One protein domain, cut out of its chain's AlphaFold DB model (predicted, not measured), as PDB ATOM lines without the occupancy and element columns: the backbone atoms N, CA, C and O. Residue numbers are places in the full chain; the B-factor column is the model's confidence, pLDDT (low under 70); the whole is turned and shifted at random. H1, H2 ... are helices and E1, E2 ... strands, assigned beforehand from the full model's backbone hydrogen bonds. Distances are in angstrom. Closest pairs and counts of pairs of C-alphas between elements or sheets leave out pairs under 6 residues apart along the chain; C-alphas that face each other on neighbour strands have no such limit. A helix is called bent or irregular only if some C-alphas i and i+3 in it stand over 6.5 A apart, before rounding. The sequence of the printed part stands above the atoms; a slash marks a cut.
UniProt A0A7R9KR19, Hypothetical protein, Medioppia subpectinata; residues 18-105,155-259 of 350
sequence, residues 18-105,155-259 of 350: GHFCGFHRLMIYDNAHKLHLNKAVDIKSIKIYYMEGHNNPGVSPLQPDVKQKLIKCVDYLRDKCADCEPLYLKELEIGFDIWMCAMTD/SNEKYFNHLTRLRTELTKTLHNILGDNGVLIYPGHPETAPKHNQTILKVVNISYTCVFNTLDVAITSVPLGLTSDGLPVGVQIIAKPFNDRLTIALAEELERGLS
ATOM      1  N   GLY A  18      11.359  49.589  42.363       49.97
ATOM      2  CA  GLY A  18      11.102  50.052  40.988       49.97
ATOM      3  C   GLY A  18      12.206  50.903  40.355       49.97
ATOM      4  O   GLY A  18      12.348  50.938  39.129       49.97
ATOM      5  N   HIS A  19      13.069  51.530  41.161       57.66
ATOM      6  CA  HIS A  19      14.234  52.253  40.641       57.66
ATOM      7  C   HIS A  19      15.347  51.316  40.139       57.66
ATOM      8  O   HIS A  19      16.187  51.746  39.341       57.66
ATOM      9  N   PHE A  20      15.341  50.035  40.531       59.12
ATOM     10  CA  PHE A  20      16.327  49.057  40.062       59.12
ATOM     11  C   PHE A  20      16.154  48.734  38.578       59.12
ATOM     12  O   PHE A  20      17.150  48.640  37.868       59.12
ATOM     13  N   CYS A  21      14.920  48.678  38.065       56.06
ATOM     14  CA  CYS A  21      14.665  48.497  36.632       56.06
ATOM     15  C   CYS A  21      15.304  49.604  35.778       56.06
ATOM     16  O   CYS A  21      15.829  49.327  34.699       56.06
ATOM     17  N   GLY A  22      15.276  50.856  36.251       52.72
ATOM     18  CA  GLY A  22      15.915  51.987  35.574       52.72
ATOM     19  C   GLY A  22      17.442  51.889  35.585       52.72
ATOM     20  O   GLY A  22      18.077  52.052  34.545       52.72
ATOM     21  N   PHE A  23      18.028  51.556  36.737       57.22
ATOM     22  CA  PHE A  23      19.477  51.389  36.889       57.22
ATOM     23  C   PHE A  23      20.022  50.194  36.090       57.22
ATOM     24  O   PHE A  23      21.016  50.323  35.378       57.22
ATOM     25  N   HIS A  24      19.341  49.047  36.129       56.25
ATOM     26  CA  HIS A  24      19.784  47.827  35.452       56.25
ATOM     27  C   HIS A  24      19.837  47.996  33.925       56.25
ATOM     28  O   HIS A  24      20.758  47.513  33.269       56.25
ATOM     29  N   ARG A  25      18.909  48.777  33.352       53.78
ATOM     30  CA  ARG A  25      18.945  49.148  31.926       53.78
ATOM     31  C   ARG A  25      20.167  49.968  31.548       53.78
ATOM     32  O   ARG A  25      20.677  49.787  30.451       53.78
ATOM     33  N   LEU A  26      20.607  50.874  32.419       53.31
ATOM     34  CA  LEU A  26      21.799  51.683  32.163       53.31
ATOM     35  C   LEU A  26      23.056  50.810  32.193       53.31
ATOM     36  O   LEU A  26      23.928  50.972  31.345       53.31
ATOM     37  N   MET A  27      23.122  49.861  33.130       62.59
ATOM     38  CA  MET A  27      24.274  48.971  33.296       62.59
ATOM     39  C   MET A  27      24.410  47.942  32.170       62.59
ATOM     40  O   MET A  27      25.524  47.594  31.793       62.59
ATOM     41  N   ILE A  28      23.290  47.464  31.622       66.75
ATOM     42  CA  ILE A  28      23.269  46.398  30.611       66.75
ATOM     43  C   ILE A  28      22.656  46.901  29.296       66.75
ATOM     44  O   ILE A  28      21.928  46.173  28.623       66.75
ATOM     45  N   TYR A  29      22.930  48.154  28.926       64.69
ATOM     46  CA  TYR A  29      22.282  48.861  27.812       64.69
ATOM     47  C   TYR A  29      22.178  48.024  26.522       64.69
ATOM     48  O   TYR A  29      21.079  47.853  25.990       64.69
ATOM     49  N   ASP A  30      23.274  47.393  26.090       71.56
ATOM     50  CA  ASP A  30      23.314  46.603  24.848       71.56
ATOM     51  C   ASP A  30      22.468  45.315  24.904       71.56
ATOM     52  O   ASP A  30      21.956  44.848  23.886       71.56
ATOM     53  N   ASN A  31      22.265  44.744  26.097       74.69
ATOM     54  CA  ASN A  31      21.483  43.517  26.296       74.69
ATOM     55  C   ASN A  31      20.154  43.749  27.036       74.69
ATOM     56  O   ASN A  31      19.446  42.785  27.324       74.69
ATOM     57  N   ALA A  32      19.762  44.999  27.298       72.56
ATOM     58  CA  ALA A  32      18.561  45.330  28.066       72.56
ATOM     59  C   ALA A  32      17.275  44.756  27.441       72.56
ATOM     60  O   ALA A  32      16.316  44.445  28.148       72.56
ATOM     61  N   HIS A  33      17.270  44.566  26.117       77.00
ATOM     62  CA  HIS A  33      16.171  43.945  25.377       77.00
ATOM     63  C   HIS A  33      15.897  42.489  25.798       77.00
ATOM     64  O   HIS A  33      14.746  42.065  25.734       77.00
ATOM     65  N   LYS A  34      16.913  41.751  26.277       80.81
ATOM     66  CA  LYS A  34      16.779  40.361  26.753       80.81
ATOM     67  C   LYS A  34      16.021  40.257  28.076       80.81
ATOM     68  O   LYS A  34      15.411  39.235  28.349       80.81
ATOM     69  N   LEU A  35      16.044  41.318  28.885       77.44
ATOM     70  CA  LEU A  35      15.479  41.337  30.240       77.44
ATOM     71  C   LEU A  35      13.982  41.676  30.275       77.44
ATOM     72  O   LEU A  35      13.337  41.578  31.315       77.44
ATOM     73  N   HIS A  36      13.428  42.150  29.152       79.44
ATOM     74  CA  HIS A  36      12.011  42.501  29.006       79.44
ATOM     75  C   HIS A  36      11.443  43.400  30.128       79.44
ATOM     76  O   HIS A  36      10.255  43.335  30.438       79.44
ATOM     77  N   LEU A  37      12.261  44.292  30.702       79.56
ATOM     78  CA  LEU A  37      11.925  45.106  31.885       79.56
ATOM     79  C   LEU A  37      10.752  46.089  31.687       79.56
ATOM     80  O   LEU A  37      10.341  46.737  32.642       79.56
ATOM     81  N   ASN A  38      10.265  46.292  30.456       76.50
ATOM     82  CA  ASN A  38       9.089  47.130  30.156       76.50
ATOM     83  C   ASN A  38       7.770  46.352  30.225       76.50
ATOM     84  O   ASN A  38       6.700  46.954  30.230       76.50
ATOM     85  N   LYS A  39       7.833  45.020  30.196       83.19
ATOM     86  CA  LYS A  39       6.642  44.183  30.185       83.19
ATOM     87  C   LYS A  39       6.079  44.128  31.600       83.19
ATOM     88  O   LYS A  39       6.746  43.621  32.500       83.19
ATOM     89  N   ALA A  40       4.855  44.625  31.770       83.94
ATOM     90  CA  ALA A  40       4.133  44.505  33.029       83.94
ATOM     91  C   ALA A  40       4.051  43.033  33.460       83.94
ATOM     92  O   ALA A  40       3.874  42.133  32.631       83.94
ATOM     93  N   VAL A  41       4.213  42.799  34.759       89.25
ATOM     94  CA  VAL A  41       4.146  41.468  35.352       89.25
ATOM     95  C   VAL A  41       2.810  41.328  36.059       89.25
ATOM     96  O   VAL A  41       2.499  42.108  36.953       89.25
ATOM     97  N   ASP A  42       2.023  40.334  35.656       90.25
ATOM     98  CA  ASP A  42       0.857  39.924  36.427       90.25
ATOM     99  C   ASP A  42       1.319  39.021  37.571       90.25
ATOM    100  O   ASP A  42       1.628  37.845  37.362       90.25
ATOM    101  N   ILE A  43       1.386  39.595  38.772       89.38
ATOM    102  CA  ILE A  43       1.814  38.916  39.999       89.38
ATOM    103  C   ILE A  43       0.988  37.645  40.254       89.38
ATOM    104  O   ILE A  43       1.538  36.638  40.690       89.38
ATOM    105  N   LYS A  44      -0.302  37.639  39.884       89.94
ATOM    106  CA  LYS A  44      -1.190  36.484  40.084       89.94
ATOM    107  C   LYS A  44      -0.759  35.254  39.293       89.94
ATOM    108  O   LYS A  44      -1.019  34.136  39.722       89.94
ATOM    109  N   SER A  45      -0.100  35.465  38.155       90.19
ATOM    110  CA  SER A  45       0.357  34.403  37.255       90.19
ATOM    111  C   SER A  45       1.708  33.791  37.641       90.19
ATOM    112  O   SER A  45       2.167  32.861  36.971       90.19
ATOM    113  N   ILE A  46       2.371  34.330  38.672       93.81
ATOM    114  CA  ILE A  46       3.688  33.862  39.102       93.81
ATOM    115  C   ILE A  46       3.525  32.605  39.952       93.81
ATOM    116  O   ILE A  46       2.800  32.615  40.947       93.81
ATOM    117  N   LYS A  47       4.250  31.544  39.589       95.38
ATOM    118  CA  LYS A  47       4.350  30.340  40.414       95.38
ATOM    119  C   LYS A  47       5.433  30.534  41.471       95.38
ATOM    120  O   LYS A  47       6.583  30.811  41.133       95.38
ATOM    121  N   ILE A  48       5.084  30.403  42.746       96.88
ATOM    122  CA  ILE A  48       6.028  30.622  43.840       96.88
ATOM    123  C   ILE A  48       6.453  29.278  44.412       96.88
ATOM    124  O   ILE A  48       5.632  28.490  44.870       96.88
ATOM    125  N   TYR A  49       7.757  29.055  44.434       97.88
ATOM    126  CA  TYR A  49       8.405  28.011  45.205       97.88
ATOM    127  C   TYR A  49       9.070  28.632  46.426       97.88
ATOM    128  O   TYR A  49       9.555  29.762  46.359       97.88
ATOM    129  N   TYR A  50       9.140  27.914  47.541       97.62
ATOM    130  CA  TYR A  50       9.900  28.370  48.704       97.62
ATOM    131  C   TYR A  50      10.638  27.224  49.388       97.62
ATOM    132  O   TYR A  50      10.182  26.083  49.385       97.62
ATOM    133  N   MET A  51      11.783  27.536  49.989       96.69
ATOM    134  CA  MET A  51      12.605  26.569  50.715       96.69
ATOM    135  C   MET A  51      13.192  27.246  51.952       96.69
ATOM    136  O   MET A  51      13.709  28.353  51.865       96.69
ATOM    137  N   GLU A  52      13.101  26.598  53.115       94.44
ATOM    138  CA  GLU A  52      13.550  27.186  54.387       94.44
ATOM    139  C   GLU A  52      15.076  27.197  54.540       94.44
ATOM    140  O   GLU A  52      15.617  27.976  55.310       94.44
ATOM    141  N   GLY A  53      15.784  26.339  53.814       91.50
ATOM    142  CA  GLY A  53      17.218  26.139  53.974       91.50
ATOM    143  C   GLY A  53      17.607  24.729  53.554       91.50
ATOM    144  O   GLY A  53      16.778  23.984  53.037       91.50
ATOM    145  N   HIS A  54      18.863  24.361  53.778       90.94
ATOM    146  CA  HIS A  54      19.389  23.023  53.494       90.94
ATOM    147  C   HIS A  54      20.018  22.406  54.751       90.94
ATOM    148  O   HIS A  54      20.438  23.116  55.666       90.94
ATOM    149  N   ASN A  55      20.132  21.079  54.788       90.06
ATOM    150  CA  ASN A  55      20.686  20.351  55.928       90.06
ATOM    151  C   ASN A  55      22.195  20.080  55.763       90.06
ATOM    152  O   ASN A  55      22.605  18.951  55.508       90.06
ATOM    153  N   ASN A  56      23.024  21.124  55.881       90.81
ATOM    154  CA  ASN A  56      24.488  20.979  55.900       90.81
ATOM    155  C   ASN A  56      25.006  21.105  57.351       90.81
ATOM    156  O   ASN A  56      24.810  22.164  57.948       90.81
ATOM    157  N   PRO A  57      25.700  20.092  57.912       88.44
ATOM    158  CA  PRO A  57      26.228  20.132  59.283       88.44
ATOM    159  C   PRO A  57      27.246  21.247  59.569       88.44
ATOM    160  O   PRO A  57      27.435  21.620  60.723       88.44
ATOM    161  N   GLY A  58      27.926  21.758  58.539       87.88
ATOM    162  CA  GLY A  58      28.868  22.875  58.631       87.88
ATOM    163  C   GLY A  58      28.205  24.254  58.598       87.88
ATOM    164  O   GLY A  58      28.898  25.259  58.736       87.88
ATOM    165  N   VAL A  59      26.884  24.317  58.411       91.44
ATOM    166  CA  VAL A  59      26.120  25.565  58.342       91.44
ATOM    167  C   VAL A  59      25.312  25.764  59.612       91.44
ATOM    168  O   VAL A  59      24.780  24.824  60.201       91.44
ATOM    169  N   SER A  60      25.230  27.019  60.048       92.50
ATOM    170  CA  SER A  60      24.442  27.388  61.220       92.50
ATOM    171  C   SER A  60      22.970  27.002  61.011       92.50
ATOM    172  O   SER A  60      22.441  27.214  59.914       92.50
ATOM    173  N   PRO A  61      22.279  26.477  62.038       93.81
ATOM    174  CA  PRO A  61      20.845  26.235  61.957       93.81
ATOM    175  C   PRO A  61      20.091  27.517  61.602       93.81
ATOM    176  O   PRO A  61      20.441  28.602  62.071       93.81
ATOM    177  N   LEU A  62      19.028  27.379  60.811       94.75
ATOM    178  CA  LEU A  62      18.155  28.496  60.474       94.75
ATOM    179  C   LEU A  62      17.530  29.076  61.748       94.75
ATOM    180  O   LEU A  62      16.810  28.383  62.474       94.75
ATOM    181  N   GLN A  63      17.778  30.357  62.008       94.44
ATOM    182  CA  GLN A  63      17.215  31.046  63.157       94.44
ATOM    183  C   GLN A  63      15.682  31.128  63.057       94.44
ATOM    184  O   GLN A  63      15.146  31.396  61.973       94.44
ATOM    185  N   PRO A  64      14.958  30.968  64.183       94.50
ATOM    186  CA  PRO A  64      13.499  31.030  64.203       94.50
ATOM    187  C   PRO A  64      12.932  32.314  63.597       94.50
ATOM    188  O   PRO A  64      11.972  32.242  62.836       94.50
ATOM    189  N   ASP A  65      13.548  33.467  63.868       92.81
ATOM    190  CA  ASP A  65      13.098  34.753  63.326       92.81
ATOM    191  C   ASP A  65      13.220  34.793  61.798       92.81
ATOM    192  O   ASP A  65      12.287  35.219  61.117       92.81
ATOM    193  N   VAL A  66      14.320  34.278  61.237       93.69
ATOM    194  CA  VAL A  66      14.508  34.196  59.778       93.69
ATOM    195  C   VAL A  66      13.439  33.304  59.152       93.69
ATOM    196  O   VAL A  66      12.787  33.701  58.183       93.69
ATOM    197  N   LYS A  67      13.193  32.134  59.753       95.56
ATOM    198  CA  LYS A  67      12.133  31.218  59.321       95.56
ATOM    199  C   LYS A  67      10.756  31.878  59.372       95.56
ATOM    200  O   LYS A  67      10.022  31.837  58.392       95.56
ATOM    201  N   GLN A  68      10.404  32.514  60.486       94.88
ATOM    202  CA  GLN A  68       9.105  33.169  60.654       94.88
ATOM    203  C   GLN A  68       8.889  34.281  59.623       94.88
ATOM    204  O   GLN A  68       7.796  34.400  59.072       94.88
ATOM    205  N   LYS A  69       9.924  35.076  59.320       93.88
ATOM    206  CA  LYS A  69       9.852  36.119  58.287       93.88
ATOM    207  C   LYS A  69       9.653  35.529  56.894       93.88
ATOM    208  O   LYS A  69       8.803  36.031  56.162       93.88
ATOM    209  N   LEU A  70      10.372  34.457  56.552       95.50
ATOM    210  CA  LEU A  70      10.169  33.729  55.297       95.50
ATOM    211  C   LEU A  70       8.726  33.224  55.183       95.50
ATOM    212  O   LEU A  70       8.071  33.493  54.181       95.50
ATOM    213  N   ILE A  71       8.214  32.539  56.209       95.44
ATOM    214  CA  ILE A  71       6.848  32.001  56.194       95.44
ATOM    215  C   ILE A  71       5.821  33.127  56.071       95.44
ATOM    216  O   ILE A  71       4.960  33.061  55.202       95.44
ATOM    217  N   LYS A  72       5.974  34.223  56.823       94.12
ATOM    218  CA  LYS A  72       5.102  35.401  56.701       94.12
ATOM    219  C   LYS A  72       5.127  36.010  55.293       94.12
ATOM    220  O   LYS A  72       4.097  36.467  54.807       94.12
ATOM    221  N   CYS A  73       6.291  36.033  54.643       94.38
ATOM    222  CA  CYS A  73       6.433  36.477  53.257       94.38
ATOM    223  C   CYS A  73       5.674  35.562  52.291       94.38
ATOM    224  O   CYS A  73       4.955  36.050  51.422       94.38
ATOM    225  N   VAL A  74       5.811  34.245  52.449       94.94
ATOM    226  CA  VAL A  74       5.108  33.256  51.625       94.94
ATOM    227  C   VAL A  74       3.597  33.334  51.848       94.94
ATOM    228  O   VAL A  74       2.852  33.340  50.876       94.94
ATOM    229  N   ASP A  75       3.141  33.452  53.094       93.75
ATOM    230  CA  ASP A  75       1.718  33.569  53.432       93.75
ATOM    231  C   ASP A  75       1.102  34.833  52.822       93.75
ATOM    232  O   ASP A  75       0.053  34.760  52.187       93.75
ATOM    233  N   TYR A  76       1.797  35.973  52.914       93.38
ATOM    234  CA  TYR A  76       1.368  37.214  52.268       93.38
ATOM    235  C   TYR A  76       1.220  37.061  50.746       93.38
ATOM    236  O   TYR A  76       0.258  37.556  50.159       93.38
ATOM    237  N   LEU A  77       2.164  36.375  50.096       92.81
ATOM    238  CA  LEU A  77       2.099  36.144  48.655       92.81
ATOM    239  C   LEU A  77       1.049  35.100  48.277       92.81
ATOM    240  O   LEU A  77       0.461  35.215  47.207       92.81
ATOM    241  N   ARG A  78       0.755  34.127  49.143       91.81
ATOM    242  CA  ARG A  78      -0.308  33.138  48.915       91.81
ATOM    243  C   ARG A  78      -1.684  33.798  48.801       91.81
ATOM    244  O   ARG A  78      -2.494  33.367  47.992       91.81
ATOM    245  N   ASP A  79      -1.916  34.891  49.525       87.06
ATOM    246  CA  ASP A  79      -3.157  35.673  49.420       87.06
ATOM    247  C   ASP A  79      -3.264  36.476  48.104       87.06
ATOM    248  O   ASP A  79      -4.333  36.992  47.760       87.06
ATOM    249  N   LYS A  80      -2.157  36.629  47.365       86.06
ATOM    250  CA  LYS A  80      -2.051  37.472  46.161       86.06
ATOM    251  C   LYS A  80      -1.817  36.682  44.876       86.06
ATOM    252  O   LYS A  80      -2.248  37.139  43.817       86.06
ATOM    253  N   CYS A  81      -1.138  35.544  44.958       80.50
ATOM    254  CA  CYS A  81      -0.631  34.764  43.832       80.50
ATOM    255  C   CYS A  81      -1.311  33.398  43.746       80.50
ATOM    256  O   CYS A  81      -1.793  32.879  44.748       80.50
ATOM    257  N   ALA A  82      -1.338  32.812  42.546       63.78
ATOM    258  CA  ALA A  82      -2.120  31.605  42.304       63.78
ATOM    259  C   ALA A  82      -1.586  30.341  42.999       63.78
ATOM    260  O   ALA A  82      -2.410  29.507  43.332       63.78
ATOM    261  N   ASP A  83      -0.280  30.203  43.277       80.88
ATOM    262  CA  ASP A  83       0.267  28.997  43.921       80.88
ATOM    263  C   ASP A  83       1.595  29.266  44.651       80.88
ATOM    264  O   ASP A  83       2.520  29.854  44.084       80.88
ATOM    265  N   CYS A  84       1.694  28.803  45.905       93.31
ATOM    266  CA  CYS A  84       2.918  28.805  46.717       93.31
ATOM    267  C   CYS A  84       3.237  27.377  47.188       93.31
ATOM    268  O   CYS A  84       2.588  26.877  48.110       93.31
ATOM    269  N   GLU A  85       4.247  26.743  46.595       95.00
ATOM    270  CA  GLU A  85       4.622  25.344  46.834       95.00
ATOM    271  C   GLU A  85       5.975  25.229  47.565       95.00
ATOM    272  O   GLU A  85       6.934  25.921  47.208       95.00
ATOM    273  N   PRO A  86       6.111  24.347  48.571       96.50
ATOM    274  CA  PRO A  86       7.418  24.045  49.140       96.50
ATOM    275  C   PRO A  86       8.291  23.307  48.115       96.50
ATOM    276  O   PRO A  86       7.825  22.416  47.406       96.50
ATOM    277  N   LEU A  87       9.576  23.648  48.073       96.19
ATOM    278  CA  LEU A  87      10.588  23.003  47.243       96.19
ATOM    279  C   LEU A  87      11.761  22.545  48.114       96.19
ATOM    280  O   LEU A  87      12.139  23.219  49.071       96.19
ATOM    281  N   TYR A  88      12.362  21.411  47.758       96.12
ATOM    282  CA  TYR A  88      13.610  20.954  48.357       96.12
ATOM    283  C   TYR A  88      14.610  20.562  47.273       96.12
ATOM    284  O   TYR A  88      14.353  19.654  46.485       96.12
ATOM    285  N   LEU A  89      15.755  21.244  47.251       95.56
ATOM    286  CA  LEU A  89      16.867  20.964  46.345       95.56
ATOM    287  C   LEU A  89      18.021  20.395  47.166       95.56
ATOM    288  O   LEU A  89      18.748  21.136  47.830       95.56
ATOM    289  N   LYS A  90      18.164  19.067  47.151       95.00
ATOM    290  CA  LYS A  90      19.146  18.352  47.980       95.00
ATOM    291  C   LYS A  90      20.579  18.782  47.665       95.00
ATOM    292  O   LYS A  90      21.418  18.847  48.551       95.00
ATOM    293  N   GLU A  91      20.853  19.119  46.414       94.31
ATOM    294  CA  GLU A  91      22.158  19.565  45.933       94.31
ATOM    295  C   GLU A  91      22.630  20.854  46.624       94.31
ATOM    296  O   GLU A  91      23.834  21.082  46.722       94.31
ATOM    297  N   LEU A  92      21.712  21.671  47.162       95.06
ATOM    298  CA  LEU A  92      22.076  22.857  47.941       95.06
ATOM    299  C   LEU A  92      22.748  22.506  49.277       95.06
ATOM    300  O   LEU A  92      23.480  23.339  49.803       95.06
ATOM    301  N   GLU A  93      22.586  21.281  49.800       94.38
ATOM    302  CA  GLU A  93      23.325  20.818  50.987       94.38
ATOM    303  C   GLU A  93      24.841  20.877  50.771       94.38
ATOM    304  O   GLU A  93      25.572  21.162  51.710       94.38
ATOM    305  N   ILE A  94      25.319  20.681  49.541       92.06
ATOM    306  CA  ILE A  94      26.738  20.799  49.164       92.06
ATOM    307  C   ILE A  94      26.995  22.038  48.289       92.06
ATOM    308  O   ILE A  94      27.958  22.098  47.526       92.06
ATOM    309  N   GLY A  95      26.121  23.048  48.380       92.19
ATOM    310  CA  GLY A  95      26.173  24.245  47.537       92.19
ATOM    311  C   GLY A  95      27.475  25.042  47.670       92.19
ATOM    312  O   GLY A  95      27.942  25.618  46.687       92.19
ATOM    313  N   PHE A  96      28.097  25.029  48.855       89.56
ATOM    314  CA  PHE A  96      29.410  25.639  49.077       89.56
ATOM    315  C   PHE A  96      30.502  24.960  48.238       89.56
ATOM    316  O   PHE A  96      31.259  25.647  47.558       89.56
ATOM    317  N   ASP A  97      30.532  23.625  48.205       89.19
ATOM    318  CA  ASP A  97      31.516  22.861  47.430       89.19
ATOM    319  C   ASP A  97      31.310  23.061  45.925       89.19
ATOM    320  O   ASP A  97      32.270  23.267  45.181       89.19
ATOM    321  N   ILE A  98      30.048  23.074  45.476       90.31
ATOM    322  CA  ILE A  98      29.686  23.393  44.088       90.31
ATOM    323  C   ILE A  98      30.219  24.778  43.697       90.31
ATOM    324  O   ILE A  98      30.825  24.927  42.632       90.31
ATOM    325  N   TRP A  99      30.015  25.782  44.554       89.19
ATOM    326  CA  TRP A  99      30.502  27.138  44.316       89.19
ATOM    327  C   TRP A  99      32.030  27.206  44.283       89.19
ATOM    328  O   TRP A  99      32.595  27.725  43.323       89.19
ATOM    329  N   MET A 100      32.705  26.622  45.271       83.56
ATOM    330  CA  MET A 100      34.168  26.586  45.328       83.56
ATOM    331  C   MET A 100      34.778  25.900  44.102       83.56
ATOM    332  O   MET A 100      35.744  26.393  43.516       83.56
ATOM    333  N   CYS A 101      34.176  24.793  43.660       85.06
ATOM    334  CA  CYS A 101      34.572  24.106  42.437       85.06
ATOM    335  C   CYS A 101      34.424  25.011  41.207       85.06
ATOM    336  O   CYS A 101      35.307  25.031  40.357       85.06
ATOM    337  N   ALA A 102      33.333  25.775  41.112       83.19
ATOM    338  CA  ALA A 102      33.102  26.701  40.004       83.19
ATOM    339  C   ALA A 102      34.066  27.898  39.999       83.19
ATOM    340  O   ALA A 102      34.381  28.407  38.928       83.19
ATOM    341  N   MET A 103      34.524  28.331  41.177       78.69
ATOM    342  CA  MET A 103      35.521  29.396  41.337       78.69
ATOM    343  C   MET A 103      36.949  28.934  41.024       78.69
ATOM    344  O   MET A 103      37.841  29.762  40.853       78.69
ATOM    345  N   THR A 104      37.183  27.623  40.950       76.38
ATOM    346  CA  THR A 104      38.502  27.066  40.655       76.38
ATOM    347  C   THR A 104      38.733  27.058  39.143       76.38
ATOM    348  O   THR A 104      38.216  26.196  38.433       76.38
ATOM    349  N   ASP A 105      39.542  27.994  38.645       71.00
ATOM    350  CA  ASP A 105      40.072  27.963  37.278       71.00
ATOM    351  C   ASP A 105      41.560  27.568  37.311       71.00
ATOM    352  O   ASP A 105      42.378  28.332  37.825       71.00
ATOM    353  N   SER A 155      41.662  19.507  44.436       65.69
ATOM    354  CA  SER A 155      42.805  18.831  43.814       65.69
ATOM    355  C   SER A 155      42.480  17.425  43.290       65.69
ATOM    356  O   SER A 155      43.230  16.880  42.478       65.69
ATOM    357  N   ASN A 156      41.370  16.817  43.723       80.62
ATOM    358  CA  ASN A 156      40.916  15.519  43.239       80.62
ATOM    359  C   ASN A 156      40.051  15.681  41.982       80.62
ATOM    360  O   ASN A 156      38.869  16.015  42.058       80.62
ATOM    361  N   GLU A 157      40.622  15.348  40.825       85.25
ATOM    362  CA  GLU A 157      39.965  15.456  39.517       85.25
ATOM    363  C   GLU A 157      38.601  14.738  39.453       85.25
ATOM    364  O   GLU A 157      37.652  15.238  38.846       85.25
ATOM    365  N   LYS A 158      38.454  13.575  40.106       87.94
ATOM    366  CA  LYS A 158      37.173  12.845  40.120       87.94
ATOM    367  C   LYS A 158      36.100  13.621  40.876       87.94
ATOM    368  O   LYS A 158      34.955  13.660  40.427       87.94
ATOM    369  N   TYR A 159      36.470  14.221  42.004       86.62
ATOM    370  CA  TYR A 159      35.555  15.012  42.820       86.62
ATOM    371  C   TYR A 159      35.194  16.331  42.126       86.62
ATOM    372  O   TYR A 159      34.015  16.653  42.007       86.62
ATOM    373  N   PHE A 160      36.177  17.009  41.533       86.31
ATOM    374  CA  PHE A 160      35.964  18.200  40.705       86.31
ATOM    375  C   PHE A 160      34.979  17.941  39.550       86.31
ATOM    376  O   PHE A 160      33.993  18.662  39.364       86.31
ATOM    377  N   ASN A 161      35.188  16.854  38.798       89.75
ATOM    378  CA  ASN A 161      34.297  16.461  37.705       89.75
ATOM    379  C   ASN A 161      32.891  16.094  38.201       89.75
ATOM    380  O   ASN A 161      31.903  16.361  37.515       89.75
ATOM    381  N   HIS A 162      32.782  15.488  39.384       91.56
ATOM    382  CA  HIS A 162      31.498  15.190  40.010       91.56
ATOM    383  C   HIS A 162      30.731  16.470  40.379       91.56
ATOM    384  O   HIS A 162      29.580  16.611  39.966       91.56
ATOM    385  N   LEU A 163      31.373  17.426  41.058       91.50
ATOM    386  CA  LEU A 163      30.764  18.709  41.428       91.50
ATOM    387  C   LEU A 163      30.356  19.530  40.200       91.50
ATOM    388  O   LEU A 163      29.261  20.087  40.162       91.50
ATOM    389  N   THR A 164      31.175  19.528  39.147       90.50
ATOM    390  CA  THR A 164      30.846  20.192  37.873       90.50
ATOM    391  C   THR A 164      29.583  19.605  37.228       90.50
ATOM    392  O   THR A 164      28.737  20.343  36.707       90.50
ATOM    393  N   ARG A 165      29.423  18.274  37.272       94.25
ATOM    394  CA  ARG A 165      28.209  17.597  36.784       94.25
ATOM    395  C   ARG A 165      27.004  17.950  37.645       94.25
ATOM    396  O   ARG A 165      25.981  18.332  37.089       94.25
ATOM    397  N   LEU A 166      27.133  17.890  38.971       94.62
ATOM    398  CA  LEU A 166      26.047  18.249  39.885       94.62
ATOM    399  C   LEU A 166      25.596  19.696  39.709       94.62
ATOM    400  O   LEU A 166      24.398  19.933  39.630       94.62
ATOM    401  N   ARG A 167      26.529  20.642  39.546       94.56
ATOM    402  CA  ARG A 167      26.202  22.032  39.198       94.56
ATOM    403  C   ARG A 167      25.335  22.094  37.945       94.56
ATOM    404  O   ARG A 167      24.300  22.741  37.945       94.56
ATOM    405  N   THR A 168      25.749  21.398  36.888       95.50
ATOM    406  CA  THR A 168      25.042  21.397  35.598       95.50
ATOM    407  C   THR A 168      23.627  20.827  35.727       95.50
ATOM    408  O   THR A 168      22.682  21.393  35.179       95.50
ATOM    409  N   GLU A 169      23.466  19.724  36.459       96.56
ATOM    410  CA  GLU A 169      22.157  19.105  36.683       96.56
ATOM    411  C   GLU A 169      21.268  19.943  37.611       96.56
ATOM    412  O   GLU A 169      20.077  20.088  37.333       96.56
ATOM    413  N   LEU A 170      21.838  20.572  38.643       97.12
ATOM    414  CA  LEU A 170      21.136  21.518  39.510       97.12
ATOM    415  C   LEU A 170      20.647  22.735  38.716       97.12
ATOM    416  O   LEU A 170      19.475  23.085  38.821       97.12
ATOM    417  N   THR A 171      21.498  23.335  37.878       97.19
ATOM    418  CA  THR A 171      21.117  24.453  37.000       97.19
ATOM    419  C   THR A 171      19.935  24.070  36.112       97.19
ATOM    420  O   THR A 171      18.921  24.766  36.106       97.19
ATOM    421  N   LYS A 172      20.018  22.932  35.408       97.56
ATOM    422  CA  LYS A 172      18.925  22.448  34.547       97.56
ATOM    423  C   LYS A 172      17.644  22.203  35.338       97.56
ATOM    424  O   LYS A 172      16.574  22.619  34.909       97.56
ATOM    425  N   THR A 173      17.751  21.532  36.482       97.62
ATOM    426  CA  THR A 173      16.606  21.194  37.333       97.62
ATOM    427  C   THR A 173      15.926  22.457  37.842       97.62
ATOM    428  O   THR A 173      14.718  22.608  37.674       97.62
ATOM    429  N   LEU A 174      16.700  23.406  38.372       97.88
ATOM    430  CA  LEU A 174      16.193  24.689  38.843       97.88
ATOM    431  C   LEU A 174      15.528  25.473  37.706       97.88
ATOM    432  O   LEU A 174      14.402  25.933  37.861       97.88
ATOM    433  N   HIS A 175      16.171  25.587  36.541       97.81
ATOM    434  CA  HIS A 175      15.597  26.299  35.390       97.81
ATOM    435  C   HIS A 175      14.308  25.644  34.880       97.81
ATOM    436  O   HIS A 175      13.386  26.359  34.490       97.81
ATOM    437  N   ASN A 176      14.226  24.312  34.902       97.75
ATOM    438  CA  ASN A 176      13.028  23.572  34.503       97.75
ATOM    439  C   ASN A 176      11.875  23.768  35.492       97.75
ATOM    440  O   ASN A 176      10.742  23.960  35.060       97.75
ATOM    441  N   ILE A 177      12.159  23.743  36.799       96.81
ATOM    442  CA  ILE A 177      11.161  23.984  37.851       96.81
ATOM    443  C   ILE A 177      10.628  25.415  37.763       96.81
ATOM    444  O   ILE A 177       9.420  25.629  37.810       96.81
ATOM    445  N   LEU A 178      11.524  26.396  37.621       96.50
ATOM    446  CA  LEU A 178      11.144  27.806  37.572       96.50
ATOM    447  C   LEU A 178      10.438  28.172  36.261       96.50
ATOM    448  O   LEU A 178       9.536  29.003  36.266       96.50
ATOM    449  N   GLY A 179      10.817  27.580  35.126       94.88
ATOM    450  CA  GLY A 179      10.240  27.947  33.833       94.88
ATOM    451  C   GLY A 179      10.342  29.456  33.554       94.88
ATOM    452  O   GLY A 179      11.290  30.120  33.975       94.88
ATOM    453  N   ASP A 180       9.364  30.011  32.835       92.94
ATOM    454  CA  ASP A 180       9.368  31.432  32.437       92.94
ATOM    455  C   ASP A 180       8.506  32.338  33.342       92.94
ATOM    456  O   ASP A 180       8.479  33.560  33.158       92.94
ATOM    457  N   ASN A 181       7.786  31.757  34.309       92.94
ATOM    458  CA  ASN A 181       6.900  32.467  35.238       92.94
ATOM    459  C   ASN A 181       7.041  32.021  36.703       92.94
ATOM    460  O   ASN A 181       6.220  32.418  37.525       92.94
ATOM    461  N   GLY A 182       8.028  31.193  37.034       95.31
ATOM    462  CA  GLY A 182       8.257  30.705  38.387       95.31
ATOM    463  C   GLY A 182       9.405  31.421  39.085       95.31
ATOM    464  O   GLY A 182      10.378  31.854  38.458       95.31
ATOM    465  N   VAL A 183       9.294  31.521  40.405       97.06
ATOM    466  CA  VAL A 183      10.343  32.044  41.285       97.06
ATOM    467  C   VAL A 183      10.562  31.118  42.475       97.06
ATOM    468  O   VAL A 183       9.635  30.446  42.918       97.06
ATOM    469  N   LEU A 184      11.771  31.118  43.025       98.00
ATOM    470  CA  LEU A 184      12.104  30.495  44.300       98.00
ATOM    471  C   LEU A 184      12.374  31.587  45.335       98.00
ATOM    472  O   LEU A 184      13.216  32.452  45.115       98.00
ATOM    473  N   ILE A 185      11.684  31.534  46.471       97.56
ATOM    474  CA  ILE A 185      11.955  32.360  47.645       97.56
ATOM    475  C   ILE A 185      12.821  31.554  48.611       97.56
ATOM    476  O   ILE A 185      12.445  30.465  49.049       97.56
ATOM    477  N   TYR A 186      13.982  32.101  48.945       97.44
ATOM    478  CA  TYR A 186      14.990  31.431  49.758       97.44
ATOM    479  C   TYR A 186      15.621  32.411  50.754       97.44
ATOM    480  O   TYR A 186      15.770  33.583  50.412       97.44
ATOM    481  N   PRO A 187      15.999  32.016  51.984       95.62
ATOM    482  CA  PRO A 187      16.661  32.937  52.903       95.62
ATOM    483  C   PRO A 187      17.955  33.515  52.323       95.62
ATOM    484  O   PRO A 187      18.684  32.845  51.593       95.62
ATOM    485  N   GLY A 188      18.261  34.768  52.665       89.81
ATOM    486  CA  GLY A 188      19.562  35.372  52.349       89.81
ATOM    487  C   GLY A 188      20.712  34.785  53.165       89.81
ATOM    488  O   GLY A 188      21.848  34.747  52.709       89.81
ATOM    489  N   HIS A 189      20.419  34.344  54.384       92.75
ATOM    490  CA  HIS A 189      21.396  33.854  55.345       92.75
ATOM    491  C   HIS A 189      20.650  33.057  56.434       92.75
ATOM    492  O   HIS A 189      19.482  33.371  56.692       92.75
ATOM    493  N   PRO A 190      21.266  32.055  57.090       92.75
ATOM    494  CA  PRO A 190      20.592  31.275  58.134       92.75
ATOM    495  C   PRO A 190      20.344  32.063  59.430       92.75
ATOM    496  O   PRO A 190      19.490  31.688  60.227       92.75
ATOM    497  N   GLU A 191      21.074  33.153  59.656       90.31
ATOM    498  CA  GLU A 191      21.011  33.969  60.872       90.31
ATOM    499  C   GLU A 191      21.129  35.466  60.566       90.31
ATOM    500  O   GLU A 191      21.522  35.857  59.465       90.31
ATOM    501  N   THR A 192      20.824  36.316  61.543       88.31
ATOM    502  CA  THR A 192      21.121  37.753  61.482       88.31
ATOM    503  C   THR A 192      22.625  38.036  61.450       88.31
ATOM    504  O   THR A 192      23.446  37.145  61.658       88.31
ATOM    505  N   ALA A 193      22.992  39.302  61.225       84.31
ATOM    506  CA  ALA A 193      24.386  39.734  61.174       84.31
ATOM    507  C   ALA A 193      25.196  39.218  62.390       84.31
ATOM    508  O   ALA A 193      24.868  39.564  63.530       84.31
ATOM    509  N   PRO A 194      26.238  38.388  62.173       81.25
ATOM    510  CA  PRO A 194      27.085  37.913  63.257       81.25
ATOM    511  C   PRO A 194      27.931  39.062  63.816       81.25
ATOM    512  O   PRO A 194      28.206  40.053  63.135       81.25
ATOM    513  N   LYS A 195      28.400  38.914  65.060       79.69
ATOM    514  CA  LYS A 195      29.346  39.875  65.642       79.69
ATOM    515  C   LYS A 195      30.673  39.831  64.881       79.69
ATOM    516  O   LYS A 195      31.038  38.800  64.309       79.69
ATOM    517  N   HIS A 196      31.423  40.932  64.922       76.19
ATOM    518  CA  HIS A 196      32.742  41.009  64.292       76.19
ATOM    519  C   HIS A 196      33.623  39.806  64.665       76.19
ATOM    520  O   HIS A 196      33.604  39.328  65.799       76.19
ATOM    521  N   ASN A 197      34.378  39.313  63.680       73.12
ATOM    522  CA  ASN A 197      35.270  38.149  63.754       73.12
ATOM    523  C   ASN A 197      34.600  36.775  63.943       73.12
ATOM    524  O   ASN A 197      35.264  35.762  63.739       73.12
ATOM    525  N   GLN A 198      33.299  36.691  64.244       79.94
ATOM    526  CA  GLN A 198      32.615  35.394  64.344       79.94
ATOM    527  C   GLN A 198      32.401  34.725  62.981       79.94
ATOM    528  O   GLN A 198      32.311  33.501  62.914       79.94
ATOM    529  N   THR A 199      32.372  35.501  61.893       80.38
ATOM    530  CA  THR A 199      32.192  34.995  60.522       80.38
ATOM    531  C   THR A 199      33.262  33.980  60.118       80.38
ATOM    532  O   THR A 199      32.968  33.072  59.348       80.38
ATOM    533  N   ILE A 200      34.474  34.071  60.680       78.38
ATOM    534  CA  ILE A 200      35.574  33.131  60.403       78.38
ATOM    535  C   ILE A 200      35.163  31.688  60.734       78.38
ATOM    536  O   ILE A 200      35.505  30.764  60.005       78.38
ATOM    537  N   LEU A 201      34.376  31.493  61.797       81.44
ATOM    538  CA  LEU A 201      33.886  30.176  62.217       81.44
ATOM    539  C   LEU A 201      32.609  29.743  61.484       81.44
ATOM    540  O   LEU A 201      32.115  28.644  61.709       81.44
ATOM    541  N   LYS A 202      32.050  30.616  60.643       85.38
ATOM    542  CA  LYS A 202      30.743  30.448  59.999       85.38
ATOM    543  C   LYS A 202      30.809  30.634  58.484       85.38
ATOM    544  O   LYS A 202      29.799  30.944  57.860       85.38
ATOM    545  N   VAL A 203      31.989  30.454  57.886       83.50
ATOM    546  CA  VAL A 203      32.228  30.718  56.457       83.50
ATOM    547  C   VAL A 203      31.253  29.963  55.551       83.50
ATOM    548  O   VAL A 203      30.764  30.528  54.582       83.50
ATOM    549  N   VAL A 204      30.880  28.732  55.912       86.50
ATOM    550  CA  VAL A 204      29.977  27.897  55.108       86.50
ATOM    551  C   VAL A 204      28.555  28.475  55.055       86.50
ATOM    552  O   VAL A 204      27.829  28.165  54.119       86.50
ATOM    553  N   ASN A 205      28.153  29.379  55.964       89.81
ATOM    554  CA  ASN A 205      26.840  30.040  55.902       89.81
ATOM    555  C   ASN A 205      26.619  30.802  54.584       89.81
ATOM    556  O   ASN A 205      25.469  31.010  54.186       89.81
ATOM    557  N   ILE A 206      27.691  31.188  53.876       89.06
ATOM    558  CA  ILE A 206      27.571  31.817  52.557       89.06
ATOM    559  C   ILE A 206      26.981  30.872  51.502       89.06
ATOM    560  O   ILE A 206      26.551  31.361  50.460       89.06
ATOM    561  N   SER A 207      26.879  29.562  51.771       90.12
ATOM    562  CA  SER A 207      26.209  28.571  50.913       90.12
ATOM    563  C   SER A 207      24.797  28.991  50.504       90.12
ATOM    564  O   SER A 207      24.365  28.665  49.401       90.12
ATOM    565  N   TYR A 208      24.112  29.775  51.344       92.50
ATOM    566  CA  TYR A 208      22.779  30.306  51.064       92.50
ATOM    567  C   TYR A 208      22.738  31.283  49.877       92.50
ATOM    568  O   TYR A 208      21.674  31.543  49.319       92.50
ATOM    569  N   THR A 209      23.883  31.844  49.487       91.38
ATOM    570  CA  THR A 209      23.995  32.852  48.420       91.38
ATOM    571  C   THR A 209      24.954  32.409  47.321       91.38
ATOM    572  O   THR A 209      24.645  32.538  46.139       91.38
ATOM    573  N   CYS A 210      26.106  31.843  47.690       89.88
ATOM    574  CA  CYS A 210      27.230  31.664  46.779       89.88
ATOM    575  C   CYS A 210      26.933  30.666  45.658       89.88
ATOM    576  O   CYS A 210      27.321  30.897  44.515       89.88
ATOM    577  N   VAL A 211      26.185  29.596  45.945       91.31
ATOM    578  CA  VAL A 211      25.826  28.579  44.948       91.31
ATOM    579  C   VAL A 211      25.075  29.192  43.768       91.31
ATOM    580  O   VAL A 211      25.403  28.895  42.620       91.31
ATOM    581  N   PHE A 212      24.153  30.126  44.023       92.69
ATOM    582  CA  PHE A 212      23.332  30.746  42.985       92.69
ATOM    583  C   PHE A 212      24.129  31.643  42.030       92.69
ATOM    584  O   PHE A 212      23.732  31.782  40.875       92.69
ATOM    585  N   ASN A 213      25.303  32.141  42.441       89.44
ATOM    586  CA  ASN A 213      26.226  32.853  41.545       89.44
ATOM    587  C   ASN A 213      26.722  31.971  40.385       89.44
ATOM    588  O   ASN A 213      27.266  32.484  39.413       89.44
ATOM    589  N   THR A 214      26.564  30.648  40.492       87.94
ATOM    590  CA  THR A 214      27.073  29.662  39.523       87.94
ATOM    591  C   THR A 214      25.974  28.960  38.729       87.94
ATOM    592  O   THR A 214      26.278  28.136  37.869       87.94
ATOM    593  N   LEU A 215      24.704  29.259  39.028       91.88
ATOM    594  CA  LEU A 215      23.534  28.622  38.409       91.88
ATOM    595  C   LEU A 215      22.892  29.490  37.317       91.88
ATOM    596  O   LEU A 215      21.804  29.168  36.838       91.88
ATOM    597  N   ASP A 216      23.544  30.594  36.944       90.19
ATOM    598  CA  ASP A 216      23.084  31.540  35.926       90.19
ATOM    599  C   ASP A 216      21.654  32.043  36.175       90.19
ATOM    600  O   ASP A 216      20.844  32.085  35.261       90.19
ATOM    601  N   VAL A 217      21.305  32.388  37.414       93.00
ATOM    602  CA  VAL A 217      19.951  32.833  37.792       93.00
ATOM    603  C   VAL A 217      19.864  34.347  37.986       93.00
ATOM    604  O   VAL A 217      20.853  35.008  38.293       93.00
ATOM    605  N   ALA A 218      18.657  34.897  37.842       91.69
ATOM    606  CA  ALA A 218      18.351  36.261  38.265       91.69
ATOM    607  C   ALA A 218      17.953  36.254  39.747       91.69
ATOM    608  O   ALA A 218      17.159  35.407  40.157       91.69
ATOM    609  N   ILE A 219      18.483  37.178  40.552       92.19
ATOM    610  CA  ILE A 219      18.206  37.235  41.994       92.19
ATOM    611  C   ILE A 219      17.925  38.668  42.430       92.19
ATOM    612  O   ILE A 219      18.614  39.607  42.040       92.19
ATOM    613  N   THR A 220      16.931  38.846  43.296       90.81
ATOM    614  CA  THR A 220      16.701  40.103  44.014       90.81
ATOM    615  C   THR A 220      16.585  39.822  45.503       90.81
ATOM    616  O   THR A 220      15.766  39.006  45.919       90.81
ATOM    617  N   SER A 221      17.407  40.489  46.315       90.88
ATOM    618  CA  SER A 221      17.294  40.418  47.773       90.88
ATOM    619  C   SER A 221      16.258  41.424  48.271       90.88
ATOM    620  O   SER A 221      16.253  42.579  47.841       90.88
ATOM    621  N   VAL A 222      15.377  40.976  49.165       89.94
ATOM    622  CA  VAL A 222      14.242  41.749  49.672       89.94
ATOM    623  C   VAL A 222      14.263  41.757  51.202       89.94
ATOM    624  O   VAL A 222      14.189  40.685  51.813       89.94
ATOM    625  N   PRO A 223      14.350  42.935  51.846       90.06
ATOM    626  CA  PRO A 223      14.262  43.037  53.296       90.06
ATOM    627  C   PRO A 223      12.826  42.769  53.775       90.06
ATOM    628  O   PRO A 223      11.861  43.270  53.201       90.06
ATOM    629  N   LEU A 224      12.689  42.002  54.857       88.38
ATOM    630  CA  LEU A 224      11.413  41.603  55.472       88.38
ATOM    631  C   LEU A 224      11.219  42.193  56.884       88.38
ATOM    632  O   LEU A 224      10.376  41.745  57.670       88.38
ATOM    633  N   GLY A 225      12.002  43.211  57.226       88.19
ATOM    634  CA  GLY A 225      11.958  43.904  58.507       88.19
ATOM    635  C   GLY A 225      13.083  43.491  59.437       88.19
ATOM    636  O   GLY A 225      14.060  42.850  59.049       88.19
ATOM    637  N   LEU A 226      12.906  43.874  60.695       89.19
ATOM    638  CA  LEU A 226      13.831  43.563  61.773       89.19
ATOM    639  C   LEU A 226      13.395  42.297  62.524       89.19
ATOM    640  O   LEU A 226      12.204  41.946  62.529       89.19
ATOM    641  N   THR A 227      14.362  41.619  63.133       87.06
ATOM    642  CA  THR A 227      14.161  40.566  64.135       87.06
ATOM    643  C   THR A 227      13.726  41.138  65.474       87.06
ATOM    644  O   THR A 227      13.670  42.356  65.659       87.06
ATOM    645  N   SER A 228      13.440  40.245  66.422       85.12
ATOM    646  CA  SER A 228      13.222  40.591  67.830       85.12
ATOM    647  C   SER A 228      14.397  41.368  68.449       85.12
ATOM    648  O   SER A 228      14.167  42.274  69.245       85.12
ATOM    649  N   ASP A 229      15.625  41.102  67.996       84.81
ATOM    650  CA  ASP A 229      16.851  41.806  68.403       84.81
ATOM    651  C   ASP A 229      17.127  43.101  67.609       84.81
ATOM    652  O   ASP A 229      18.191  43.707  67.740       84.81
ATOM    653  N   GLY A 230      16.205  43.530  66.740       86.75
ATOM    654  CA  GLY A 230      16.354  44.759  65.956       86.75
ATOM    655  C   GLY A 230      17.309  44.652  64.760       86.75
ATOM    656  O   GLY A 230      17.665  45.676  64.178       86.75
ATOM    657  N   LEU A 231      17.715  43.443  64.356       88.31
ATOM    658  CA  LEU A 231      18.616  43.230  63.217       88.31
ATOM    659  C   LEU A 231      17.840  42.959  61.920       88.31
ATOM    660  O   LEU A 231      16.818  42.273  61.952       88.31
ATOM    661  N   PRO A 232      18.298  43.460  60.760       88.31
ATOM    662  CA  PRO A 232      17.603  43.261  59.495       88.31
ATOM    663  C   PRO A 232      17.650  41.800  59.039       88.31
ATOM    664  O   PRO A 232      18.683  41.135  59.124       88.31
ATOM    665  N   VAL A 233      16.531  41.329  58.493       90.06
ATOM    666  CA  VAL A 233      16.398  40.022  57.840       90.06
ATOM    667  C   VAL A 233      15.787  40.207  56.464       90.06
ATOM    668  O   VAL A 233      14.952  41.085  56.246       90.06
ATOM    669  N   GLY A 234      16.188  39.354  55.529       91.06
ATOM    670  CA  GLY A 234      15.649  39.351  54.183       91.06
ATOM    671  C   GLY A 234      15.656  37.971  53.552       91.06
ATOM    672  O   GLY A 234      16.280  37.024  54.039       91.06
ATOM    673  N   VAL A 235      14.954  37.891  52.435       94.25
ATOM    674  CA  VAL A 235      14.940  36.734  51.543       94.25
ATOM    675  C   VAL A 235      15.542  37.120  50.202       94.25
ATOM    676  O   VAL A 235      15.779  38.289  49.901       94.25
ATOM    677  N   GLN A 236      15.807  36.113  49.397       95.44
ATOM    678  CA  GLN A 236      16.215  36.206  48.014       95.44
ATOM    679  C   GLN A 236      15.071  35.664  47.167       95.44
ATOM    680  O   GLN A 236      14.503  34.619  47.486       95.44
ATOM    681  N   ILE A 237      14.735  36.375  46.097       96.69
ATOM    682  CA  ILE A 237      13.801  35.923  45.072       96.69
ATOM    683  C   ILE A 237      14.636  35.546  43.860       96.69
ATOM    684  O   ILE A 237      15.273  36.413  43.265       96.69
ATOM    685  N   ILE A 238      14.644  34.262  43.526       97.56
ATOM    686  CA  ILE A 238      15.439  33.671  42.457       97.56
ATOM    687  C   ILE A 238      14.525  33.327  41.279       97.56
ATOM    688  O   ILE A 238      13.497  32.679  41.459       97.56
ATOM    689  N   ALA A 239      14.905  33.724  40.069       96.81
ATOM    690  CA  ALA A 239      14.227  33.374  38.828       96.81
ATOM    691  C   ALA A 239      15.217  32.813  37.799       96.81
ATOM    692  O   ALA A 239      16.433  32.994  37.894       96.81
ATOM    693  N   LYS A 240      14.680  32.150  36.774       95.38
ATOM    694  CA  LYS A 240      15.443  31.733  35.591       95.38
ATOM    695  C   LYS A 240      16.171  32.941  34.955       95.38
ATOM    696  O   LYS A 240      15.659  34.062  35.054       95.38
ATOM    697  N   PRO A 241      17.327  32.747  34.295       91.50
ATOM    698  CA  PRO A 241      18.069  33.833  33.655       91.50
ATOM    699  C   PRO A 241      17.191  34.735  32.782       91.50
ATOM    700  O   PRO A 241      16.308  34.262  32.063       91.50
ATOM    701  N   PHE A 242      17.472  36.038  32.845       88.69
ATOM    702  CA  PHE A 242      16.770  37.119  32.142       88.69
ATOM    703  C   PHE A 242      15.320  37.389  32.582       88.69
ATOM    704  O   PHE A 242      14.635  38.210  31.969       88.69
ATOM    705  N   ASN A 243      14.847  36.757  33.663       91.50
ATOM    706  CA  ASN A 243      13.540  37.036  34.265       91.50
ATOM    707  C   ASN A 243      13.614  37.964  35.492       91.50
ATOM    708  O   ASN A 243      12.728  37.928  36.343       91.50
ATOM    709  N   ASP A 244      14.604  38.855  35.560       89.06
ATOM    710  CA  ASP A 244      14.769  39.879  36.607       89.06
ATOM    711  C   ASP A 244      13.495  40.706  36.838       89.06
ATOM    712  O   ASP A 244      13.179  41.107  37.955       89.06
ATOM    713  N   ARG A 245      12.693  40.920  35.787       90.50
ATOM    714  CA  ARG A 245      11.385  41.582  35.911       90.50
ATOM    715  C   ARG A 245      10.462  40.891  36.926       90.50
ATOM    716  O   ARG A 245       9.675  41.577  37.563       90.50
ATOM    717  N   LEU A 246      10.528  39.560  37.064       93.38
ATOM    718  CA  LEU A 246       9.703  38.794  38.006       93.38
ATOM    719  C   LEU A 246      10.173  39.019  39.442       93.38
ATOM    720  O   LEU A 246       9.358  39.300  40.317       93.38
ATOM    721  N   THR A 247      11.486  38.928  39.669       93.00
ATOM    722  CA  THR A 247      12.081  39.091  40.999       93.00
ATOM    723  C   THR A 247      11.894  40.520  41.504       93.00
ATOM    724  O   THR A 247      11.529  40.715  42.660       93.00
ATOM    725  N   ILE A 248      12.038  41.517  40.624       90.19
ATOM    726  CA  ILE A 248      11.812  42.930  40.950       90.19
ATOM    727  C   ILE A 248      10.325  43.217  41.189       90.19
ATOM    728  O   ILE A 248       9.992  43.893  42.158       90.19
ATOM    729  N   ALA A 249       9.418  42.691  40.358       91.00
ATOM    730  CA  ALA A 249       7.982  42.921  40.538       91.00
ATOM    731  C   ALA A 249       7.464  42.336  41.863       91.00
ATOM    732  O   ALA A 249       6.683  42.984  42.558       91.00
ATOM    733  N   LEU A 250       7.936  41.149  42.257       92.19
ATOM    734  CA  LEU A 250       7.623  40.601  43.577       92.19
ATOM    735  C   LEU A 250       8.283  41.386  44.712       92.19
ATOM    736  O   LEU A 250       7.654  41.571  45.748       92.19
ATOM    737  N   ALA A 251       9.511  41.879  44.529       90.75
ATOM    738  CA  ALA A 251      10.149  42.746  45.515       90.75
ATOM    739  C   ALA A 251       9.329  44.025  45.761       90.75
ATOM    740  O   ALA A 251       9.134  44.407  46.912       90.75
ATOM    741  N   GLU A 252       8.793  44.646  44.705       88.38
ATOM    742  CA  GLU A 252       7.883  45.788  44.833       88.38
ATOM    743  C   GLU A 252       6.584  45.430  45.565       88.38
ATOM    744  O   GLU A 252       6.109  46.218  46.381       88.38
ATOM    745  N   GLU A 253       5.982  44.274  45.277       90.50
ATOM    746  CA  GLU A 253       4.747  43.847  45.951       90.50
ATOM    747  C   GLU A 253       4.992  43.587  47.445       90.50
ATOM    748  O   GLU A 253       4.232  44.045  48.299       90.50
ATOM    749  N   LEU A 254       6.105  42.932  47.782       89.94
ATOM    750  CA  LEU A 254       6.512  42.708  49.170       89.94
ATOM    751  C   LEU A 254       6.830  44.014  49.902       89.94
ATOM    752  O   LEU A 254       6.477  44.156  51.072       89.94
ATOM    753  N   GLU A 255       7.450  44.985  49.233       87.25
ATOM    754  CA  GLU A 255       7.693  46.312  49.803       87.25
ATOM    755  C   GLU A 255       6.369  47.012  50.157       87.25
ATOM    756  O   GLU A 255       6.225  47.520  51.273       87.25
ATOM    757  N   ARG A 256       5.368  46.959  49.264       85.56
ATOM    758  CA  ARG A 256       4.025  47.525  49.501       85.56
ATOM    759  C   ARG A 256       3.293  46.833  50.650       85.56
ATOM    760  O   ARG A 256       2.615  47.499  51.427       85.56
ATOM    761  N   GLY A 257       3.398  45.509  50.735       85.69
ATOM    762  CA  GLY A 257       2.632  44.698  51.679       85.69
ATOM    763  C   GLY A 257       3.230  44.551  53.067       85.69
ATOM    764  O   GLY A 257       2.504  44.545  54.058       85.69
ATOM    765  N   LEU A 258       4.551  44.389  53.135       84.06
ATOM    766  CA  LEU A 258       5.255  44.028  54.363       84.06
ATOM    767  C   LEU A 258       6.115  45.162  54.917       84.06
ATOM    768  O   LEU A 258       6.515  45.058  56.075       84.06
ATOM    769  N   SER A 259       6.382  46.223  54.135       67.88
ATOM    770  CA  SER A 259       7.175  47.399  54.545       67.88
ATOM    771  C   SER A 259       8.410  47.006  55.369       67.88
ATOM    772  O   SER A 259       8.609  47.448  56.497       67.88
TER     773      SER A 259
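What this domain is: This is residues 18 to 105 and 155 to 259 of the 350 residues of the protein "Hypothetical protein" of Medioppia subpectinata (UniProt A0A7R9KR19). Look for a strongly twisted wall of five strands, with H3 and H7 packed over one of its faces and a group of three crossing helices, H4, H5 and H6, that reaches the wall only with parts of H5 and H6. The small helices H1 and H2 make an outlying corner, where H1 packs on H7, and residues 195 to 200 stick out at the beginning of H6. The printed part has 193 residues, with seven named helices and five named strands in the order H1 H2 E1 H3 E2 H4 H5 E3 H6 E4 E5 H7; the class is mixed, helices and strands. The mixed sheet runs E2 E1 E3 E5 E4. The whole is compact, with a radius of gyration of the C-alphas of 17.0 A, and its outline is rounded, spanning 48 by 42 by 31 A.

How they stand to each other: Begin at the sheet: E2, residues 83 to 86, and E4, residues 218 to 226, are its edge strands, and E1, residues 47 to 50, E3, residues 182 to 187, and E5, residues 232 to 239, are inner ones. E2 and E1 are parallel at 26 degrees, with N 85 and O 48 2.8 A apart. E1 and E3 are parallel at 21 degrees, with N 49 and O 183 2.8 A apart. E3 and E5 are antiparallel at 152 degrees, with N 236 and O 186 2.7 A apart. E5 and E4 form an antiparallel hairpin at 157 degrees, with N 222 and O 235 2.8 A apart. These N and O pairs are within hydrogen-bond range. H3, residues 64 to 78, and H7, residues 244 to 258, are on the same face of the sheet, an arrangement in two layers, helices on one face of a sheet. H7 has a height over the sheet of 8.4 A and is over E5 and E4. H3 touches H7 with residues 73 to 77 alone, about perpendicular at 77 degrees; the closest C-alphas, of Cys 73 and Leu 254, are 7.5 A apart. H1, residues 18 to 27, touches H7 at a shallow tilt of 26 degrees, opposite ways, closest at the C-alphas of Gly 18 and Glu 252, 6.6 A. H2, residues 29 to 35, is close to H1 but not clearly touching it; their closest C-alphas, of Arg 25 and Ala 32, are 5.4 A apart. H5, residues 157 to 178, only grazes the sheet with residues 174 to 178, and H6, residues 198 to 214, only grazes it with residues 208 to 213. H4, residues 90 to 103, is not on the sheet. It touches H6 about perpendicular at 90 degrees, closest at the C-alphas of Phe 96 and Ser 207, 4.7 A, and touches H5 at a steep tilt of 59 degrees, opposite ways, closest at the C-alphas of Ile 98 and Leu 163, 5.5 A. E1, H3 and E2 make a strand-helix-strand unit, two parallel neighbour strands with a helix between them in the chain, and E3, H6 and E4 a split one, with E5 between its strands; both crossovers are right-handed. Every O i to N i+4 pair is within hydrogen-bond range in H3, H5 and H7, against 4 of 6 in H1, 7 of 10 in H4, 0 of 3 in H2 and 2 of 13 in H6; for O i to N i+3, H2 has 3 of 4 and H6 10 of 14.

Where its parts are: Find C-alpha 18 at (11.102, 50.052, 40.988), where H1 begins, 15.3 A long. H2 is 10.4 A long, E1 10.2 A, H3 20.7 A, E2 10.1 A and H4 20.8 A. From C-alpha 157 at (39.965, 15.456, 39.517), H5 runs 31.4 A. E3 is 16.9 A long, H6 26.1 A, E4 25.0 A and E5 23.2 A. H2, H4 and H6 are irregular: C-alphas 30 and 33 are 7.6 A apart, 93 and 96 8.0 A, and 201 and 204 8.4 A; H6 also has a kink of 51 degrees near residue 205. H7, 20.6 A long, ends at C-alpha 258, at (5.255, 44.028, 54.363).

The domain as a whole: The C-alphas of Asp 79 and Ser 155 are the two farthest apart, 49.3 A. Residues 106 to 154 are not printed, and C-alphas 105 and 155 stand 11.6 A apart across the cut. The links from H2 to E1 and from E1 to H3 are long. The mean pLDDT of the printed part is 87.6; residues 18 to 29, 82, 155 and 259 are under 70.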